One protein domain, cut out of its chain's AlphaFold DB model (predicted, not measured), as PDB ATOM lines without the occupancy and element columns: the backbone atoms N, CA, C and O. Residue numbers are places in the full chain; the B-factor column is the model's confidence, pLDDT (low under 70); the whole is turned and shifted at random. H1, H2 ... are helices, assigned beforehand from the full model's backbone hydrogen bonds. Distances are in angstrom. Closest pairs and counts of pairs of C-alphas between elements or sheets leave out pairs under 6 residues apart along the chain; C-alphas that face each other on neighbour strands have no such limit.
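Overview. This is residues 15 to 91 of the 91 residues of the protein "Transposase" of Leptolyngbya sp. SIOISBB (UniProt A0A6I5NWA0). One long, straight helix, H1, makes the long axis of the model, and the rest of the printed part folds back in a wide loose loop beside it. That loop holds the short helix H2 near its beginning and the short helix H3 at its end, where H3 comes back to H1. The first residues of H1, 15 to 26, stick out. The printed part has 77 residues with three named helices, H1, H2 and H3 in that order, and no named strand, and its class is all helix. It is loose, with a radius of gyration of the C-alphas of 15.9 A, and elongated, spanning 52 by 29 by 21 A.

Arrangement. H1, residues 15 to 48, stands free at residues 15 to 26 and again at residues 45 to 48. A short link of 6 residues joins it to H2, residues 55 to 59. H1 and H2 are apart. A long link of 26 residues joins H2 to H3, residues 86 to 90, and these two are also apart. H3 touches H1, with residues 37 to 41 of H1 alone; the closest C-alphas are those of Gln 41 and Ile 89, 6.9 A apart. In H1, H2 and H3 every pair of O i and N i+4 is within hydrogen-bond range.

Along the chain. H1 begins with C-alpha 15 at (177.233, 110.904, 204.385) and ends with C-alpha 48 at (180.752, 159.502, 193.044), 50.0 A away. H2 runs from Thr 55 to Ala 59, 6.2 A between its first and last C-alphas. H3 runs from Phe 86 to Met 90, 6.4 A, and ends with C-alpha 90 at (180.326, 146.926, 187.779).

Size, cuts and confidence. The C-alphas of Leu 15 and Gly 50 are the two farthest apart, at 53.5 A. The printed part has no cut and ends at residue 91, the chain's last residue. In the long link, residues 76 to 82 stand free. The mean pLDDT of the printed part is 75.9; it is under 70 at residues 63 to 77, 83, 86 and 88 to 91.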
ATOM      1  N   LEU A  15     178.009 110.425 205.530       79.69
ATOM      2  CA  LEU A  15     177.233 110.904 204.385       79.69
ATOM      3  C   LEU A  15     176.465 112.191 204.725       79.69
ATOM      4  O   LEU A  15     176.438 113.150 203.952       79.69
ATOM      5  N   GLU A  16     175.865 112.247 205.914       76.94
ATOM      6  CA  GLU A  16     175.158 113.437 206.400       76.94
ATOM      7  C   GLU A  16     176.118 114.563 206.817       76.94
ATOM      8  O   GLU A  16     175.729 115.734 206.904       76.94
ATOM      9  N   GLN A  17     177.386 114.248 207.091       73.31
ATOM     10  CA  GLN A  17     178.440 115.248 207.285       73.31
ATOM     11  C   GLN A  17     178.904 115.843 205.950       73.31
ATOM     12  O   GLN A  17     178.986 117.066 205.838       73.31
ATOM     13  N   GLU A  18     179.128 115.012 204.931       80.25
ATOM     14  CA  GLU A  18     179.517 115.445 203.583       80.25
ATOM     15  C   GLU A  18     178.467 116.378 202.963       80.25
ATOM     16  O   GLU A  18     178.791 117.490 202.540       80.25
ATOM     17  N   LYS A  19     177.181 116.006 203.022       79.38
ATOM     18  CA  LYS A  19     176.081 116.871 202.564       79.38
ATOM     19  C   LYS A  19     176.106 118.237 203.246       79.38
ATOM     20  O   LYS A  19     176.000 119.265 202.582       79.38
ATOM     21  N   ARG A  20     176.268 118.268 204.574       74.38
ATOM     22  CA  ARG A  20     176.334 119.525 205.336       74.38
ATOM     23  C   ARG A  20     177.517 120.391 204.929       74.38
ATOM     24  O   ARG A  20     177.350 121.605 204.879       74.38
ATOM     25  N   MET A  21     178.666 119.792 204.622       77.81
ATOM     26  CA  MET A  21     179.831 120.532 204.146       77.81
ATOM     27  C   MET A  21     179.565 121.179 202.784       77.81
ATOM     28  O   MET A  21     179.739 122.382 202.650       77.81
ATOM     29  N   HIS A  22     179.005 120.444 201.822       80.62
ATOM     30  CA  HIS A  22     178.651 121.019 200.517       80.62
ATOM     31  C   HIS A  22     177.604 122.132 200.607       80.62
ATOM     32  O   HIS A  22     177.695 123.153 199.925       80.62
ATOM     33  N   TYR A  23     176.606 121.960 201.472       78.50
ATOM     34  CA  TYR A  23     175.620 123.002 201.728       78.50
ATOM     35  C   TYR A  23     176.235 124.238 202.397       78.50
ATOM     36  O   TYR A  23     175.845 125.363 202.080       78.50
ATOM     37  N   LEU A  24     177.193 124.041 203.305       77.44
ATOM     38  CA  LEU A  24     177.939 125.130 203.923       77.44
ATOM     39  C   LEU A  24     178.772 125.879 202.882       77.44
ATOM     40  O   LEU A  24     178.726 127.106 202.871       77.44
ATOM     41  N   ASP A  25     179.456 125.166 201.989       81.88
ATOM     42  CA  ASP A  25     180.248 125.769 200.916       81.88
ATOM     43  C   ASP A  25     179.380 126.645 200.007       81.88
ATOM     44  O   ASP A  25     179.741 127.782 199.703       81.88
ATOM     45  N   LEU A  26     178.191 126.164 199.623       83.88
ATOM     46  CA  LEU A  26     177.258 126.935 198.801       83.88
ATOM     47  C   LEU A  26     176.839 128.246 199.483       83.88
ATOM     48  O   LEU A  26     176.850 129.308 198.860       83.88
ATOM     49  N   VAL A  27     176.486 128.181 200.768       78.62
ATOM     50  CA  VAL A  27     176.066 129.364 201.532       78.62
ATOM     51  C   VAL A  27     177.240 130.312 201.780       78.62
ATOM     52  O   VAL A  27     177.082 131.522 201.634       78.62
ATOM     53  N   ALA A  28     178.422 129.788 202.107       79.56
ATOM     54  CA  ALA A  28     179.630 130.585 202.292       79.56
ATOM     55  C   ALA A  28     179.973 131.362 201.016       79.56
ATOM     56  O   ALA A  28     180.191 132.572 201.079       79.56
ATOM     57  N   ASN A  29     179.923 130.701 199.857       83.94
ATOM     58  CA  ASN A  29     180.145 131.337 198.561       83.94
ATOM     59  C   ASN A  29     179.113 132.435 198.271       83.94
ATOM     60  O   ASN A  29     179.487 133.521 197.833       83.94
ATOM     61  N   ALA A  30     177.831 132.198 198.568       83.00
ATOM     62  CA  ALA A  30     176.785 133.208 198.403       83.00
ATOM     63  C   ALA A  30     177.023 134.445 199.290       83.00
ATOM     64  O   ALA A  30     176.881 135.578 198.831       83.00
ATOM     65  N   ILE A  31     177.445 134.246 200.542       79.62
ATOM     66  CA  ILE A  31     177.768 135.340 201.469       79.62
ATOM     67  C   ILE A  31     178.999 136.121 200.991       79.62
ATOM     68  O   ILE A  31     178.989 137.352 201.017       79.62
ATOM     69  N   ILE A  32     180.054 135.429 200.546       82.44
ATOM     70  CA  ILE A  32     181.267 136.062 200.003       82.44
ATOM     71  C   ILE A  32     180.920 136.922 198.782       82.44
ATOM     72  O   ILE A  32     181.393 138.056 198.677       82.44
ATOM     73  N   LEU A  33     180.059 136.417 197.894       83.94
ATOM     74  CA  LEU A  33     179.605 137.157 196.721       83.94
ATOM     75  C   LEU A  33     178.818 138.410 197.117       83.94
ATOM     76  O   LEU A  33     179.148 139.499 196.655       83.94
ATOM     77  N   GLN A  34     177.832 138.280 198.009       81.06
ATOM     78  CA  GLN A  34     177.038 139.425 198.455       81.06
ATOM     79  C   GLN A  34     177.907 140.493 199.132       81.06
ATOM     80  O   GLN A  34     177.743 141.677 198.859       81.06
ATOM     81  N   ASN A  35     178.874 140.091 199.962       81.81
ATOM     82  CA  ASN A  35     179.810 141.031 200.581       81.81
ATOM     83  C   ASN A  35     180.661 141.758 199.539       81.81
ATOM     84  O   ASN A  35     180.894 142.954 199.668       81.81
ATOM     85  N   THR A  36     181.123 141.047 198.510       84.56
ATOM     86  CA  THR A  36     181.893 141.652 197.417       84.56
ATOM     87  C   THR A  36     181.062 142.701 196.680       84.56
ATOM     88  O   THR A  36     181.557 143.795 196.429       84.56
ATOM     89  N   ILE A  37     179.792 142.404 196.390       84.62
ATOM     90  CA  ILE A  37     178.864 143.346 195.748       84.62
ATOM     91  C   ILE A  37     178.637 144.578 196.634       84.62
ATOM     92  O   ILE A  37     178.822 145.700 196.165       84.62
ATOM     93  N   ASP A  38     178.298 144.375 197.912       83.06
ATOM     94  CA  ASP A  38     178.057 145.461 198.871       83.06
ATOM     95  C   ASP A  38     179.296 146.378 198.994       83.06
ATOM     96  O   ASP A  38     179.169 147.605 199.012       83.06
ATOM     97  N   LEU A  39     180.506 145.804 199.046       83.62
ATOM     98  CA  LEU A  39     181.760 146.565 199.118       83.62
ATOM     99  C   LEU A  39     182.052 147.336 197.826       83.62
ATOM    100  O   LEU A  39     182.432 148.505 197.897       83.62
ATOM    101  N   SER A  40     181.855 146.720 196.659       85.19
ATOM    102  CA  SER A  40     182.032 147.394 195.367       85.19
ATOM    103  C   SER A  40     181.097 148.595 195.223       85.19
ATOM    104  O   SER A  40     181.554 149.682 194.868       85.19
ATOM    105  N   GLN A  41     179.821 148.438 195.582       85.31
ATOM    106  CA  GLN A  41     178.841 149.530 195.556       85.31
ATOM    107  C   GLN A  41     179.206 150.655 196.531       85.31
ATOM    108  O   GLN A  41     179.115 151.833 196.189       85.31
ATOM    109  N   ALA A  42     179.665 150.313 197.738       84.75
ATOM    110  CA  ALA A  42     180.123 151.308 198.703       84.75
ATOM    111  C   ALA A  42     181.333 152.098 198.176       84.75
ATOM    112  O   ALA A  42     181.388 153.318 198.333       84.75
ATOM    113  N   ILE A  43     182.281 151.426 197.513       86.25
ATOM    114  CA  ILE A  43     183.436 152.078 196.886       86.25
ATOM    115  C   ILE A  43     182.987 153.011 195.756       86.25
ATOM    116  O   ILE A  43     183.456 154.147 195.698       86.25
ATOM    117  N   GLN A  44     182.076 152.572 194.883       85.50
ATOM    118  CA  GLN A  44     181.523 153.418 193.821       85.50
ATOM    119  C   GLN A  44     180.840 154.666 194.388       85.50
ATOM    120  O   GLN A  44     181.196 155.776 194.005       85.50
ATOM    121  N   ALA A  45     179.977 154.515 195.395       87.38
ATOM    122  CA  ALA A  45     179.302 155.646 196.028       87.38
ATOM    123  C   ALA A  45     180.282 156.668 196.636       87.38
ATOM    124  O   ALA A  45     180.009 157.869 196.635       87.38
ATOM    125  N   VAL A  46     181.426 156.216 197.165       87.31
ATOM    126  CA  VAL A  46     182.495 157.101 197.664       87.31
ATOM    127  C   VAL A  46     183.206 157.819 196.512       87.31
ATOM    128  O   VAL A  46     183.505 159.009 196.628       87.31
ATOM    129  N   ARG A  47     183.439 157.139 195.383       86.19
ATOM    130  CA  ARG A  47     184.000 157.763 194.173       86.19
ATOM    131  C   ARG A  47     183.069 158.833 193.604       86.19
ATOM    132  O   ARG A  47     183.546 159.912 193.266       86.19
ATOM    133  N   ASP A  48     181.765 158.568 193.560       88.38
ATOM    134  CA  ASP A  48     180.752 159.502 193.044       88.38
ATOM    135  C   ASP A  48     180.630 160.770 193.898       88.38
ATOM    136  O   ASP A  48     180.336 161.850 193.391       88.38
ATOM    137  N   GLN A  49     180.929 160.668 195.193       90.50
ATOM    138  CA  GLN A  49     181.041 161.817 196.098       90.50
ATOM    139  C   GLN A  49     182.308 162.665 195.856       90.50
ATOM    140  O   GLN A  49     182.500 163.683 196.519       90.50
ATOM    141  N   GLY A  50     183.170 162.272 194.912       89.12
ATOM    142  CA  GLY A  50     184.387 162.993 194.537       89.12
ATOM    143  C   GLY A  50     185.613 162.652 195.386       89.12
ATOM    144  O   GLY A  50     186.639 163.325 195.265       89.12
ATOM    145  N   PHE A  51     185.544 161.621 196.237       86.62
ATOM    146  CA  PHE A  51     186.704 161.191 197.014       86.62
ATOM    147  C   PHE A  51     187.676 160.370 196.149       86.62
ATOM    148  O   PHE A  51     187.252 159.479 195.407       86.62
ATOM    149  N   PRO A  52     188.994 160.617 196.252       83.50
ATOM    150  CA  PRO A  52     189.985 159.834 195.532       83.50
ATOM    151  C   PRO A  52     190.076 158.425 196.129       83.50
ATOM    152  O   PRO A  52     190.479 158.248 197.278       83.50
ATOM    153  N   VAL A  53     189.734 157.413 195.335       84.25
ATOM    154  CA  VAL A  53     189.932 156.001 195.689       84.25
ATOM    155  C   VAL A  53     191.158 155.486 194.940       84.25
ATOM    156  O   VAL A  53     191.113 155.321 193.722       84.25
ATOM    157  N   THR A  54     192.258 155.255 195.661       85.94
ATOM    158  CA  THR A  54     193.496 154.689 195.101       85.94
ATOM    159  C   THR A  54     193.612 153.192 195.388       85.94
ATOM    160  O   THR A  54     192.968 152.656 196.293       85.94
ATOM    161  N   THR A  55     194.455 152.500 194.624       82.44
ATOM    162  CA  THR A  55     194.734 151.066 194.792       82.44
ATOM    163  C   THR A  55     195.286 150.724 196.172       82.44
ATOM    164  O   THR A  55     194.963 149.673 196.721       82.44
ATOM    165  N   GLU A  56     196.065 151.622 196.772       83.62
ATOM    166  CA  GLU A  56     196.657 151.437 198.101       83.62
ATOM    167  C   GLU A  56     195.586 151.493 199.199       83.62
ATOM    168  O   GLU A  56     195.642 150.723 200.158       83.62
ATOM    169  N   LEU A  57     194.578 152.359 199.039       82.00
ATOM    170  CA  LEU A  57     193.442 152.446 199.961       82.00
ATOM    171  C   LEU A  57     192.563 151.195 199.888       82.00
ATOM    172  O   LEU A  57     192.125 150.694 200.921       82.00
ATOM    173  N   ILE A  58     192.354 150.658 198.682       82.75
ATOM    174  CA  ILE A  58     191.626 149.397 198.490       82.75
ATOM    175  C   ILE A  58     192.408 148.226 199.104       82.75
ATOM    176  O   ILE A  58     191.811 147.368 199.748       82.75
ATOM    177  N   ALA A  59     193.737 148.199 198.970       83.19
ATOM    178  CA  ALA A  59     194.574 147.152 199.563       83.19
ATOM    179  C   ALA A  59     194.547 147.159 201.105       83.19
ATOM    180  O   ALA A  59     194.711 146.111 201.729       83.19
ATOM    181  N   GLY A  60     194.324 148.324 201.720       80.12
ATOM    182  CA  GLY A  60     194.131 148.465 203.165       80.12
ATOM    183  C   GLY A  60     192.708 148.162 203.648       80.12
ATOM    184  O   GLY A  60     192.456 148.186 204.856       80.12
ATOM    185  N   LEU A  61     191.767 147.898 202.737       77.12
ATOM    186  CA  LEU A  61     190.377 147.654 203.085       77.12
ATOM    187  C   LEU A  61     190.256 146.295 203.783       77.12
ATOM    188  O   LEU A  61     190.550 145.246 203.212       77.12
ATOM    189  N   SER A  62     189.788 146.305 205.027       71.00
ATOM    190  CA  SER A  62     189.397 145.086 205.729       71.00
ATOM    191  C   SER A  62     187.882 145.049 205.833       71.00
ATOM    192  O   SER A  62     187.246 146.015 206.258       71.00
ATOM    193  N   ALA A  63     187.288 143.934 205.415       64.94
ATOM    194  CA  ALA A  63     185.864 143.719 205.597       64.94
ATOM    195  C   ALA A  63     185.562 143.710 207.102       64.94
ATOM    196  O   ALA A  63     185.974 142.805 207.829       64.94
ATOM    197  N   TYR A  64     184.856 144.733 207.575       63.38
ATOM    198  CA  TYR A  64     184.379 144.764 208.947       63.38
ATOM    199  C   TYR A  64     183.133 143.887 209.067       63.38
ATOM    200  O   TYR A  64     182.263 143.908 208.194       63.38
ATOM    201  N   LEU A  65     183.030 143.111 210.149       59.75
ATOM    202  CA  LEU A  65     181.865 142.264 210.374       59.75
ATOM    203  C   LEU A  65     180.656 143.160 210.677       59.75
ATOM    204  O   LEU A  65     180.499 143.669 211.785       59.75
ATOM    205  N   THR A  66     179.815 143.392 209.674       60.28
ATOM    206  CA  THR A  66     178.560 144.119 209.860       60.28
ATOM    207  C   THR A  66     177.510 143.184 210.462       60.28
ATOM    208  O   THR A  66     177.623 141.957 210.395       60.28
ATOM    209  N   SER A  67     176.448 143.747 211.038       62.78
ATOM    210  CA  SER A  67     175.338 142.995 211.646       62.78
ATOM    211  C   SER A  67     174.635 142.000 210.702       62.78
ATOM    212  O   SER A  67     173.823 141.198 211.165       62.78
ATOM    213  N   LYS A  68     174.941 142.026 209.396       63.34
ATOM    214  CA  LYS A  68     174.362 141.150 208.371       63.34
ATOM    215  C   LYS A  68     174.947 139.728 208.353       63.34
ATOM    216  O   LYS A  68     174.289 138.824 207.845       63.34
ATOM    217  N   ILE A  69     176.144 139.493 208.904       64.12
ATOM    218  CA  ILE A  69     176.788 138.167 208.875       64.12
ATOM    219  C   ILE A  69     176.638 137.488 210.237       64.12
ATOM    220  O   ILE A  69     177.259 137.884 211.223       64.12
ATOM    221  N   LYS A  70     175.836 136.421 210.295       61.97
ATOM    222  CA  LYS A  70     175.665 135.608 211.502       61.97
ATOM    223  C   LYS A  70     176.563 134.374 211.446       61.97
ATOM    224  O   LYS A  70     176.317 133.459 210.674       61.97
ATOM    225  N   ARG A  71     177.562 134.299 212.333       55.44
ATOM    226  CA  ARG A  71     178.399 133.088 212.500       55.44
ATOM    227  C   ARG A  71     177.579 131.867 212.957       55.44
ATOM    228  O   ARG A  71     177.942 130.736 212.656       55.44
ATOM    229  N   TYR A  72     176.474 132.108 213.669       53.38
ATOM    230  CA  TYR A  72     175.513 131.102 214.126       53.38
ATOM    231  C   TYR A  72     174.087 131.625 213.921       53.38
ATOM    232  O   TYR A  72     173.807 132.781 214.240       53.38
ATOM    233  N   GLY A  73     173.181 130.771 213.446       55.66
ATOM    234  CA  GLY A  73     171.762 131.093 213.280       55.66
ATOM    235  C   GLY A  73     171.258 130.857 211.862       55.66
ATOM    236  O   GLY A  73     172.013 130.464 210.978       55.66
ATOM    237  N   ASP A  74     169.964 131.075 211.660       61.19
ATOM    238  CA  ASP A  74     169.328 130.876 210.364       61.19
ATOM    239  C   ASP A  74     169.582 132.070 209.434       61.19
ATOM    240  O   ASP A  74     169.286 133.218 209.781       61.19
ATOM    241  N   TYR A  75     170.104 131.790 208.236       63.62
ATOM    242  CA  TYR A  75     170.004 132.712 207.107       63.62
ATOM    243  C   TYR A  75     168.614 132.565 206.488       63.62
ATOM    244  O   TYR A  75     168.197 131.457 206.139       63.62
ATOM    245  N   ILE A  76     167.893 133.680 206.382       67.50
ATOM    246  CA  ILE A  76     166.641 133.760 205.633       67.50
ATOM    247  C   ILE A  76     167.031 134.122 204.206       67.50
ATOM    248  O   ILE A  76     167.614 135.179 203.976       67.50
ATOM    249  N   LEU A  77     166.755 133.218 203.271       67.50
ATOM    250  CA  LEU A  77     166.956 133.480 201.854       67.50
ATOM    251  C   LEU A  77     165.767 134.295 201.359       67.50
ATOM    252  O   LEU A  77     164.645 133.790 201.307       67.50
ATOM    253  N   ASP A  78     166.018 135.550 201.016       72.50
ATOM    254  CA  ASP A  78     165.066 136.321 200.237       72.50
ATOM    255  C   ASP A  78     165.237 135.942 198.762       72.50
ATOM    256  O   ASP A  78     166.273 136.204 198.158       72.50
ATOM    257  N   MET A  79     164.241 135.250 198.209       74.62
ATOM    258  CA  MET A  79     164.201 134.874 196.790       74.62
ATOM    259  C   MET A  79     163.299 135.801 195.965       74.62
ATOM    260  O   MET A  79     163.130 135.581 194.766       74.62
ATOM    261  N   LEU A  80     162.686 136.807 196.595       77.06
ATOM    262  CA  LEU A  80     161.804 137.770 195.934       77.06
ATOM    263  C   LEU A  80     162.587 138.983 195.436       77.06
ATOM    264  O   LEU A  80     162.250 139.553 194.398       77.06
ATOM    265  N   THR A  81     163.644 139.370 196.150       75.06
ATOM    266  CA  THR A  81     164.548 140.429 195.709       75.06
ATOM    267  C   THR A  81     165.552 139.881 194.703       75.06
ATOM    268  O   THR A  81     166.472 139.132 195.028       75.06
ATOM    269  N   LYS A  82     165.378 140.258 193.432       72.81
ATOM    270  CA  LYS A  82     166.391 139.988 192.412       72.81
ATOM    271  C   LYS A  82     167.551 140.969 192.623       72.81
ATOM    272  O   LYS A  82     167.300 142.176 192.595       72.81
ATOM    273  N   PRO A  83     168.793 140.495 192.825       68.31
ATOM    274  CA  PRO A  83     169.939 141.389 192.862       68.31
ATOM    275  C   PRO A  83     170.067 142.105 191.515       68.31
ATOM    276  O   PRO A  83     169.668 141.569 190.474       68.31
ATOM    277  N   LEU A  84     170.614 143.320 191.544       72.69
ATOM    278  CA  LEU A  84     170.921 144.062 190.326       72.69
ATOM    279  C   LEU A  84     171.789 143.192 189.394       72.69
ATOM    280  O   LEU A  84     172.609 142.407 189.884       72.69
ATOM    281  N   PRO A  85     171.597 143.277 188.067       75.94
ATOM    282  CA  PRO A  85     172.447 142.582 187.111       75.94
ATOM    283  C   PRO A  85     173.925 142.875 187.373       75.94
ATOM    284  O   PRO A  85     174.296 144.000 187.702       75.94
ATOM    285  N   PHE A  86     174.783 141.869 187.203       64.69
ATOM    286  CA  PHE A  86     176.219 142.012 187.458       64.69
ATOM    287  C   PHE A  86     176.855 143.138 186.628       64.69
ATOM    288  O   PHE A  86     177.723 143.849 187.125       64.69
ATOM    289  N   GLU A  87     176.387 143.342 185.394       73.19
ATOM    290  CA  GLU A  87     176.844 144.436 184.530       73.19
ATOM    291  C   GLU A  87     176.532 145.820 185.111       73.19
ATOM    292  O   GLU A  87     177.359 146.716 185.003       73.19
ATOM    293  N   GLU A  88     175.385 145.988 185.773       67.94
ATOM    294  CA  GLU A  88     174.984 147.257 186.396       67.94
ATOM    295  C   GLU A  88     175.712 147.517 187.722       67.94
ATOM    296  O   GLU A  88     175.865 148.663 188.121       67.94
ATOM    297  N   ILE A  89     176.180 146.465 188.404       60.69
ATOM    298  CA  ILE A  89     176.968 146.581 189.644       60.69
ATOM    299  C   ILE A  89     178.414 147.017 189.352       60.69
ATOM    300  O   ILE A  89     179.068 147.598 190.213       60.69
ATOM    301  N   MET A  90     178.931 146.687 188.167       55.47
ATOM    302  CA  MET A  90     180.326 146.926 187.779       55.47
ATOM    303  C   MET A  90     180.515 148.135 186.849       55.47
ATOM    304  O   MET A  90     181.663 148.522 186.616       55.47
ATOM    305  N   ALA A  91     179.423 148.682 186.300       56.50
ATOM    306  CA  ALA A  91     179.403 149.923 185.519       56.50
ATOM    307  C   ALA A  91     179.662 151.144 186.410       56.50
ATOM    308  O   ALA A  91     180.353 152.072 185.930       56.50
TER     309      ALA A  91